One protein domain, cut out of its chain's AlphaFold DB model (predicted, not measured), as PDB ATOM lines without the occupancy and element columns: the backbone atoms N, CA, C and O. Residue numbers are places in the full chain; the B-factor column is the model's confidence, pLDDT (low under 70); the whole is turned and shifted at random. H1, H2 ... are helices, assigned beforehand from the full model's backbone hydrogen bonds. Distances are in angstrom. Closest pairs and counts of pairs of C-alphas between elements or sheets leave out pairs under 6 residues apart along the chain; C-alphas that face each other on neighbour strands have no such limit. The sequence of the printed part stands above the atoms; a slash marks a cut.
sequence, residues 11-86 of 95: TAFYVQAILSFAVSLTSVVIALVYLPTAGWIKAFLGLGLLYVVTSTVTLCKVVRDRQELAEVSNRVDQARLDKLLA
ATOM      1  N   THR A  11     192.018  77.049  98.564       89.50
ATOM      2  CA  THR A  11     190.591  76.679  98.575       89.50
ATOM      3  C   THR A  11     190.171  75.985  97.274       89.50
ATOM      4  O   THR A  11     189.359  75.065  97.301       89.50
ATOM      5  N   ALA A  12     190.770  76.370  96.141       91.88
ATOM      6  CA  ALA A  12     190.525  75.743  94.847       91.88
ATOM      7  C   ALA A  12     190.919  74.255  94.832       91.88
ATOM      8  O   ALA A  12     190.130  73.421  94.390       91.88
ATOM      9  N   PHE A  13     192.095  73.909  95.367       92.06
ATOM     10  CA  PHE A  13     192.552  72.518  95.431       92.06
ATOM     11  C   PHE A  13     191.687  71.667  96.373       92.06
ATOM     12  O   PHE A  13     191.373  70.518  96.067       92.06
ATOM     13  N   TYR A  14     191.225  72.245  97.486       91.94
ATOM     14  CA  TYR A  14     190.290  71.583  98.400       91.94
ATOM     15  C   TYR A  14     188.960  71.229  97.717       91.94
ATOM     16  O   TYR A  14     188.506  70.086  97.786       91.94
ATOM     17  N   VAL A  15     188.358  72.189  97.007       95.94
ATOM     18  CA  VAL A  15     187.111  71.963  96.260       95.94
ATOM     19  C   VAL A  15     187.319  70.939  95.144       95.94
ATOM     20  O   VAL A  15     186.494  70.040  94.982       95.94
ATOM     21  N   GLN A  16     188.436  71.017  94.413       97.00
ATOM     22  CA  GLN A  16     188.789  70.038  93.384       97.00
ATOM     23  C   GLN A  16     188.858  68.619  93.957       97.00
ATOM     24  O   GLN A  16     188.284  67.706  93.370       97.00
ATOM     25  N   ALA A  17     189.512  68.423  95.105       94.62
ATOM     26  CA  ALA A  17     189.635  67.105  95.724       94.62
ATOM     27  C   ALA A  17     188.265  66.496  96.074       94.62
ATOM     28  O   ALA A  17     188.028  65.316  95.803       94.62
ATOM     29  N   ILE A  18     187.340  67.302  96.609       95.44
ATOM     30  CA  ILE A  18     185.965  66.867  96.906       95.44
ATOM     31  C   ILE A  18     185.234  66.471  95.623       95.44
ATOM     32  O   ILE A  18     184.612  65.408  95.573       95.44
ATOM     33  N   LEU A  19     185.328  67.293  94.576       97.81
ATOM     34  CA  LEU A  19     184.693  67.010  93.289       97.81
ATOM     35  C   LEU A  19     185.258  65.739  92.648       97.81
ATOM     36  O   LEU A  19     184.488  64.891  92.202       97.81
ATOM     37  N   SER A  20     186.580  65.561  92.643       97.00
ATOM     38  CA  SER A  20     187.223  64.357  92.107       97.00
ATOM     39  C   SER A  20     186.788  63.094  92.847       97.00
ATOM     40  O   SER A  20     186.514  62.081  92.205       97.00
ATOM     41  N   PHE A  21     186.676  63.151  94.176       96.69
ATOM     42  CA  PHE A  21     186.174  62.033  94.973       96.69
ATOM     43  C   PHE A  21     184.694  61.732  94.688       96.69
ATOM     44  O   PHE A  21     184.318  60.574  94.528       96.69
ATOM     45  N   ALA A  22     183.851  62.761  94.566       97.44
ATOM     46  CA  ALA A  22     182.437  62.582  94.241       97.44
ATOM     47  C   ALA A  22     182.244  61.955  92.850       97.44
ATOM     48  O   ALA A  22     181.456  61.019  92.694       97.44
ATOM     49  N   VAL A  23     182.990  62.429  91.847       98.31
ATOM     50  CA  VAL A  23     182.949  61.892  90.478       98.31
ATOM     51  C   VAL A  23     183.429  60.442  90.445       98.31
ATOM     52  O   VAL A  23     182.759  59.601  89.846       98.31
ATOM     53  N   SER A  24     184.541  60.117  91.112       97.69
ATOM     54  CA  SER A  24     185.072  58.748  91.118       97.69
ATOM     55  C   SER A  24     184.123  57.771  91.814       97.69
ATOM     56  O   SER A  24     183.815  56.719  91.253       97.69
ATOM     57  N   LEU A  25     183.582  58.138  92.979       97.44
ATOM     58  CA  LEU A  25     182.630  57.306  93.715       97.44
ATOM     59  C   LEU A  25     181.358  57.059  92.894       97.44
ATOM     60  O   LEU A  25     180.920  55.916  92.757       97.44
ATOM     61  N   THR A  26     180.803  58.113  92.292       97.75
ATOM     62  CA  THR A  26     179.601  58.012  91.452       97.75
ATOM     63  C   THR A  26     179.857  57.143  90.222       97.75
ATOM     64  O   THR A  26     179.030  56.297  89.886       97.75
ATOM     65  N   SER A  27     181.022  57.282  89.585       97.94
ATOM     66  CA  SER A  27     181.406  56.461  88.433       97.94
ATOM     67  C   SER A  27     181.436  54.969  88.774       97.94
ATOM     68  O   SER A  27     180.945  54.158  87.988       97.94
ATOM     69  N   VAL A  28     181.981  54.588  89.934       97.69
ATOM     70  CA  VAL A  28     182.008  53.178  90.364       97.69
ATOM     71  C   VAL A  28     180.601  52.674  90.675       97.69
ATOM     72  O   VAL A  28     180.245  51.569  90.267       97.69
ATOM     73  N   VAL A  29     179.772  53.477  91.347       96.88
ATOM     74  CA  VAL A  29     178.376  53.112  91.639       96.88
ATOM     75  C   VAL A  29     177.590  52.872  90.347       96.88
ATOM     76  O   VAL A  29     176.924  51.845  90.225       96.88
ATOM     77  N   ILE A  30     177.719  53.759  89.358       97.88
ATOM     78  CA  ILE A  30     177.105  53.586  88.033       97.88
ATOM     79  C   ILE A  30     177.599  52.284  87.386       97.88
ATOM     80  O   ILE A  30     176.782  51.479  86.938       97.88
ATOM     81  N   ALA A  31     178.910  52.025  87.393       96.44
ATOM     82  CA  ALA A  31     179.474  50.797  86.833       96.44
ATOM     83  C   ALA A  31     178.901  49.527  87.495       96.44
ATOM     84  O   ALA A  31     178.567  48.571  86.797       96.44
ATOM     85  N   LEU A  32     178.718  49.526  88.820       96.25
ATOM     86  CA  LEU A  32     178.103  48.406  89.544       96.25
ATOM     87  C   LEU A  32     176.631  48.194  89.167       96.25
ATOM     88  O   LEU A  32     176.186  47.048  89.065       96.25
ATOM     89  N   VAL A  33     175.872  49.269  88.934       95.19
ATOM     90  CA  VAL A  33     174.466  49.179  88.508       95.19
ATOM     91  C   VAL A  33     174.362  48.532  87.126       95.19
ATOM     92  O   VAL A  33     173.588  47.582  86.961       95.19
ATOM     93  N   TYR A  34     175.181  48.978  86.170       96.38
ATOM     94  CA  TYR A  34     175.185  48.480  84.788       96.38
ATOM     95  C   TYR A  34     175.882  47.124  84.598       96.38
ATOM     96  O   TYR A  34     175.754  46.522  83.533       96.38
ATOM     97  N   LEU A  35     176.580  46.603  85.610       96.00
ATOM     98  CA  LEU A  35     177.232  45.295  85.545       96.00
ATOM     99  C   LEU A  35     176.191  44.173  85.302       96.00
ATOM    100  O   LEU A  35     175.235  44.058  86.075       96.00
ATOM    101  N   PRO A  36     176.331  43.316  84.273       96.06
ATOM    102  CA  PRO A  36     175.362  42.258  83.981       96.06
ATOM    103  C   PRO A  36     175.600  41.021  84.864       96.06
ATOM    104  O   PRO A  36     176.111  39.998  84.420       96.06
ATOM    105  N   THR A  37     175.253  41.120  86.147       96.12
ATOM    106  CA  THR A  37     175.424  40.054  87.150       96.12
ATOM    107  C   THR A  37     174.206  39.932  88.064       96.12
ATOM    108  O   THR A  37     173.331  40.801  88.095       96.12
ATOM    109  N   ALA A  38     174.143  38.841  88.833       96.19
ATOM    110  CA  ALA A  38     173.102  38.637  89.833       96.19
ATOM    111  C   ALA A  38     173.139  39.725  90.924       96.19
ATOM    112  O   ALA A  38     174.210  40.172  91.341       96.19
ATOM    113  N   GLY A  39     171.966  40.112  91.435       94.94
ATOM    114  CA  GLY A  39     171.838  41.202  92.411       94.94
ATOM    115  C   GLY A  39     172.661  41.003  93.690       94.94
ATOM    116  O   GLY A  39     173.216  41.964  94.213       94.94
ATOM    117  N   TRP A  40     172.821  39.760  94.152       95.81
ATOM    118  CA  TRP A  40     173.618  39.462  95.345       95.81
ATOM    119  C   TRP A  40     175.117  39.748  95.146       95.81
ATOM    120  O   TRP A  40     175.770  40.230  96.071       95.81
ATOM    121  N   ILE A  41     175.656  39.531  93.937       97.06
ATOM    122  CA  ILE A  41     177.057  39.844  93.603       97.06
ATOM    123  C   ILE A  41     177.257  41.359  93.657       97.06
ATOM    124  O   ILE A  41     178.216  41.840  94.256       97.06
ATOM    125  N   LYS A  42     176.315  42.122  93.090       96.06
ATOM    126  CA  LYS A  42     176.332  43.591  93.148       96.06
ATOM    127  C   LYS A  42     176.276  44.096  94.587       96.06
ATOM    128  O   LYS A  42     177.025  45.002  94.933       96.06
ATOM    129  N   ALA A  43     175.430  43.495  95.425       95.88
ATOM    130  CA  ALA A  43     175.323  43.851  96.838       95.88
ATOM    131  C   ALA A  43     176.628  43.575  97.600       95.88
ATOM    132  O   ALA A  43     177.092  44.437  98.341       95.88
ATOM    133  N   PHE A  44     177.265  42.420  97.373       97.44
ATOM    134  CA  PHE A  44     178.565  42.094  97.964       97.44
ATOM    135  C   PHE A  44     179.655  43.095  97.552       97.44
ATOM    136  O   PHE A  44     180.369  43.621  98.407       97.44
ATOM    137  N   LEU A  45     179.740  43.426  96.260       97.56
ATOM    138  CA  LEU A  45     180.679  44.434  95.756       97.56
ATOM    139  C   LEU A  45     180.381  45.832  96.315       97.56
ATOM    140  O   LEU A  45     181.306  46.557  96.677       97.56
ATOM    141  N   GLY A  46     179.103  46.199  96.437       97.12
ATOM    142  CA  GLY A  46     178.669  47.457  97.042       97.12
ATOM    143  C   GLY A  46     179.061  47.566  98.516       97.12
ATOM    144  O   GLY A  46     179.574  48.601  98.936       97.12
ATOM    145  N   LEU A  47     178.902  46.490  99.292       98.12
ATOM    146  CA  LEU A  47     179.369  46.431 100.680       98.12
ATOM    147  C   LEU A  47     180.890  46.589 100.770       98.12
ATOM    148  O   LEU A  47     181.372  47.370 101.590       98.12
ATOM    149  N   GLY A  48     181.642  45.905  99.903       98.00
ATOM    150  CA  GLY A  48     183.097  46.051  99.818       98.00
ATOM    151  C   GLY A  48     183.525  47.487  99.506       98.00
ATOM    152  O   GLY A  48     184.377  48.040 100.201       98.00
ATOM    153  N   LEU A  49     182.886  48.122  98.520       97.94
ATOM    154  CA  LEU A  49     183.126  49.522  98.160       97.94
ATOM    155  C   LEU A  49     182.869  50.461  99.346       97.94
ATOM    156  O   LEU A  49     183.735  51.267  99.687       97.94
ATOM    157  N   LEU A  50     181.711  50.340 100.002       97.50
ATOM    158  CA  LEU A  50     181.354  51.169 101.158       97.50
ATOM    159  C   LEU A  50     182.344  50.995 102.314       97.50
ATOM    160  O   LEU A  50     182.753  51.982 102.931       97.50
ATOM    161  N   TYR A  51     182.756  49.757 102.593       98.25
ATOM    162  CA  TYR A  51     183.699  49.467 103.667       98.25
ATOM    163  C   TYR A  51     185.094  50.036 103.383       98.25
ATOM    164  O   TYR A  51     185.679  50.689 104.251       98.25
ATOM    165  N   VAL A  52     185.616  49.868 102.164       98.19
ATOM    166  CA  VAL A  52     186.921  50.427 101.764       98.19
ATOM    167  C   VAL A  52     186.906  51.953 101.823       98.19
ATOM    168  O   VAL A  52     187.831  52.550 102.372       98.19
ATOM    169  N   VAL A  53     185.850  52.599 101.326       97.75
ATOM    170  CA  VAL A  53     185.715  54.064 101.373       97.75
ATOM    171  C   VAL A  53     185.685  54.563 102.821       97.75
ATOM    172  O   VAL A  53     186.447  55.456 103.189       97.75
ATOM    173  N   THR A  54     184.855  53.952 103.667       97.31
ATOM    174  CA  THR A  54     184.687  54.370 105.069       97.31
ATOM    175  C   THR A  54     185.964  54.162 105.888       97.31
ATOM    176  O   THR A  54     186.387  55.052 106.634       97.31
ATOM    177  N   SER A  55     186.614  53.006 105.734       98.38
ATOM    178  CA  SER A  55     187.872  52.697 106.426       98.38
ATOM    179  C   SER A  55     189.023  53.580 105.945       98.38
ATOM    180  O   SER A  55     189.806  54.040 106.771       98.38
ATOM    181  N   THR A  56     189.077  53.919 104.653       98.00
ATOM    182  CA  THR A  56     190.083  54.841 104.103       98.00
ATOM    183  C   THR A  56     189.919  56.249 104.668       98.00
ATOM    184  O   THR A  56     190.896  56.826 105.132       98.00
ATOM    185  N   VAL A  57     188.697  56.796 104.724       96.69
ATOM    186  CA  VAL A  57     188.451  58.115 105.349       96.69
ATOM    187  C   VAL A  57     188.849  58.107 106.826       96.69
ATOM    188  O   VAL A  57     189.447  59.065 107.312       96.69
ATOM    189  N   THR A  58     188.551  57.021 107.539       98.06
ATOM    190  CA  THR A  58     188.947  56.852 108.944       98.06
ATOM    191  C   THR A  58     190.468  56.816 109.089       98.06
ATOM    192  O   THR A  58     191.023  57.532 109.918       98.06
ATOM    193  N   LEU A  59     191.159  56.054 108.241       98.19
ATOM    194  CA  LEU A  59     192.617  55.989 108.217       98.19
ATOM    195  C   LEU A  59     193.241  57.353 107.893       98.19
ATOM    196  O   LEU A  59     194.180  57.765 108.569       98.19
ATOM    197  N   CYS A  60     192.700  58.085 106.914       96.81
ATOM    198  CA  CYS A  60     193.146  59.438 106.582       96.81
ATOM    199  C   CYS A  60     193.042  60.384 107.781       96.81
ATOM    200  O   CYS A  60     193.974  61.150 108.017       96.81
ATOM    201  N   LYS A  61     191.946  60.314 108.553       96.00
ATOM    202  CA  LYS A  61     191.805  61.084 109.799       96.00
ATOM    203  C   LYS A  61     192.895  60.712 110.793       96.00
ATOM    204  O   LYS A  61     193.635  61.587 111.208       96.00
ATOM    205  N   VAL A  62     193.084  59.422 111.076       98.06
ATOM    206  CA  VAL A  62     194.128  58.960 112.010       98.06
ATOM    207  C   VAL A  62     195.517  59.457 111.601       98.06
ATOM    208  O   VAL A  62     196.285  59.912 112.444       98.06
ATOM    209  N   VAL A  63     195.857  59.394 110.312       97.31
ATOM    210  CA  VAL A  63     197.146  59.888 109.808       97.31
ATOM    211  C   VAL A  63     197.267  61.403 109.982       97.31
ATOM    212  O   VAL A  63     198.299  61.867 110.467       97.31
ATOM    213  N   ARG A  64     196.226  62.166 109.629       94.06
ATOM    214  CA  ARG A  64     196.193  63.625 109.787       94.06
ATOM    215  C   ARG A  64     196.307  64.034 111.255       94.06
ATOM    216  O   ARG A  64     197.151  64.860 111.583       94.06
ATOM    217  N   ASP A  65     195.531  63.411 112.132       95.69
ATOM    218  CA  ASP A  65     195.532  63.693 113.566       95.69
ATOM    219  C   ASP A  65     196.927  63.441 114.163       95.69
ATOM    220  O   ASP A  65     197.425  64.231 114.964       95.69
ATOM    221  N   ARG A  66     197.627  62.383 113.720       94.81
ATOM    222  CA  ARG A  66     199.020  62.119 114.124       94.81
ATOM    223  C   ARG A  66     200.006  63.180 113.635       94.81
ATOM    224  O   ARG A  66     200.953  63.482 114.358       94.81
ATOM    225  N   GLN A  67     199.819  63.713 112.429       92.81
ATOM    226  CA  GLN A  67     200.653  64.796 111.898       92.81
ATOM    227  C   GLN A  67     200.426  66.099 112.677       92.81
ATOM    228  O   GLN A  67     201.398  66.738 113.076       92.81
ATOM    229  N   GLU A  68     199.168  66.448 112.958       91.31
ATOM    230  CA  GLU A  68     198.803  67.635 113.742       91.31
ATOM    231  C   GLU A  68     199.351  67.551 115.178       91.31
ATOM    232  O   GLU A  68     199.954  68.507 115.669       91.31
ATOM    233  N   LEU A  69     199.240  66.388 115.833       92.69
ATOM    234  CA  LEU A  69     199.820  66.148 117.163       92.69
ATOM    235  C   LEU A  69     201.343  66.355 117.187       92.69
ATOM    236  O   LEU A  69     201.859  66.989 118.109       92.69
ATOM    237  N   ALA A  70     202.059  65.852 116.176       89.56
ATOM    238  CA  ALA A  70     203.512  65.999 116.072       89.56
ATOM    239  C   ALA A  70     203.944  67.454 115.813       89.56
ATOM    240  O   ALA A  70     204.963  67.910 116.333       89.56
ATOM    241  N   GLU A  71     203.173  68.214 115.030       88.88
ATOM    242  CA  GLU A  71     203.440  69.642 114.824       88.88
ATOM    243  C   GLU A  71     203.284  70.428 116.133       88.88
ATOM    244  O   GLU A  71     204.126  71.268 116.462       88.88
ATOM    245  N   VAL A  72     202.237  70.139 116.913       87.88
ATOM    246  CA  VAL A  72     201.992  70.800 118.202       87.88
ATOM    247  C   VAL A  72     203.105  70.495 119.204       87.88
ATOM    248  O   VAL A  72     203.604  71.432 119.831       87.88
ATOM    249  N   SER A  73     203.537  69.236 119.340       88.62
ATOM    250  CA  SER A  73     204.629  68.881 120.260       88.62
ATOM    251  C   SER A  73     205.927  69.601 119.900       88.62
ATOM    252  O   SER A  73     206.533  70.233 120.762       88.62
ATOM    253  N   ASN A  74     206.290  69.627 118.613       87.19
ATOM    254  CA  ASN A  74     207.500  70.307 118.147       87.19
ATOM    255  C   ASN A  74     207.482  71.812 118.450       87.19
ATOM    256  O   ASN A  74     208.507  72.384 118.817       87.19
ATOM    257  N   ARG A  75     206.323  72.471 118.324       86.19
ATOM    258  CA  ARG A  75     206.173  73.898 118.658       86.19
ATOM    259  C   ARG A  75     206.322  74.163 120.156       86.19
ATOM    260  O   ARG A  75     206.885  75.189 120.532       86.19
ATOM    261  N   VAL A  76     205.825  73.262 121.004       88.81
ATOM    262  CA  VAL A  76     205.996  73.354 122.462       88.81
ATOM    263  C   VAL A  76     207.461  73.161 122.841       88.81
ATOM    264  O   VAL A  76     207.978  73.940 123.640       88.81
ATOM    265  N   ASP A  77     208.137  72.177 122.251       88.25
ATOM    266  CA  ASP A  77     209.555  71.924 122.507       88.25
ATOM    267  C   ASP A  77     210.417  73.108 122.067       88.25
ATOM    268  O   ASP A  77     211.256  73.561 122.840       88.25
ATOM    269  N   GLN A  78     210.149  73.691 120.893       87.81
ATOM    270  CA  GLN A  78     210.807  74.927 120.458       87.81
ATOM    271  C   GLN A  78     210.593  76.075 121.448       87.81
ATOM    272  O   GLN A  78     211.563  76.694 121.864       87.81
ATOM    273  N   ALA A  79     209.361  76.319 121.902       87.44
ATOM    274  CA  ALA A  79     209.090  77.382 122.871       87.44
ATOM    275  C   ALA A  79     209.766  77.137 124.235       87.44
ATOM    276  O   ALA A  79     210.210  78.081 124.889       87.44
ATOM    277  N   ARG A  80     209.858  75.875 124.678       86.88
ATOM    278  CA  ARG A  80     210.593  75.503 125.898       86.88
ATOM    279  C   ARG A  80     212.092  75.717 125.727       86.88
ATOM    280  O   ARG A  80     212.711  76.264 126.633       86.88
ATOM    281  N   LEU A  81     212.658  75.318 124.591       88.00
ATOM    282  CA  LEU A  81     214.065  75.547 124.266       88.00
ATOM    283  C   LEU A  81     214.379  77.042 124.186       88.00
ATOM    284  O   LEU A  81     215.334  77.481 124.815       88.00
ATOM    285  N   ASP A  82     213.546  77.829 123.506       86.44
ATOM    286  CA  ASP A  82     213.690  79.286 123.420       86.44
ATOM    287  C   ASP A  82     213.646  79.930 124.813       86.44
ATOM    288  O   ASP A  82     214.444  80.816 125.115       86.44
ATOM    289  N   LYS A  83     212.763  79.453 125.701       86.62
ATOM    290  CA  LYS A  83     212.711  79.910 127.093       86.62
ATOM    291  C   LYS A  83     213.977  79.543 127.873       86.62
ATOM    292  O   LYS A  83     214.514  80.399 128.569       86.62
ATOM    293  N   LEU A  84     214.458  78.304 127.756       86.12
ATOM    294  CA  LEU A  84     215.684  77.856 128.425       86.12
ATOM    295  C   LEU A  84     216.909  78.645 127.953       86.12
ATOM    296  O   LEU A  84     217.727  79.027 128.780       86.12
ATOM    297  N   LEU A  85     217.009  78.925 126.652       82.56
ATOM    298  CA  LEU A  85     218.064  79.763 126.074       82.56
ATOM    299  C   LEU A  85     217.969  81.226 126.531       82.56
ATOM    300  O   LEU A  85     218.989  81.894 126.654       82.56
ATOM    301  N   ALA A  86     216.760  81.740 126.769       84.50
ATOM    302  CA  ALA A  86     216.563  83.103 127.260       84.50
ATOM    303  C   ALA A  86     216.873  83.249 128.761       84.50
ATOM    304  O   ALA A  86     217.399  84.279 129.181       84.50
TER     305      ALA A  86
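What this domain is: This is residues 11 to 86 of the 95 residues of the protein "YiaAB domain-containing protein" of Actinomadura parvosata subsp. kistnae (UniProt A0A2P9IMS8). Two helices make a long, lopsided hairpin, a narrow V closed at one end by a tight turn: H1 runs in, and H2, about twice as many residues long, folds back and runs far past it. They meet near the turn and spread apart from there, and most of H2, residues 54 to 86, stands free. The printed part has 76 residues with two named helices, H1 then H2, and no named strand; it is all helix. It is extended, a rod with a radius of gyration of the C-alphas of 21.3 A and spans of 72 by 27 by 8 A.

Where its parts are: H1, residues 11 to 34, begins at C-alpha 11 (190.591, 76.679, 98.575) and is 35.0 A long from first to last C-alpha. H2, residues 39 to 86, is 70.5 A long, from C-alpha 39 at (171.838, 41.202, 92.411) to C-alpha 86 at (216.563, 83.103, 127.260).

How they stand to each other: H1 and H2 form a helical hairpin, at a shallow tilt of 20 degrees, opposite ways. They touch through residues 29 to 33 of H1 and 42 to 46 of H2 alone; the closest C-alphas, of Leu 32 and Lys 42, are 6.3 A apart. In H1 and H2 every O i to N i+4 pair is within hydrogen-bond range.

The domain as a whole: The C-alphas farthest apart, of Ala 38 and Ala 86, are 72.6 A apart. The printed part has no cut, and its one link, H1 to H2, is tight. No printed residue is under 70 in pLDDT.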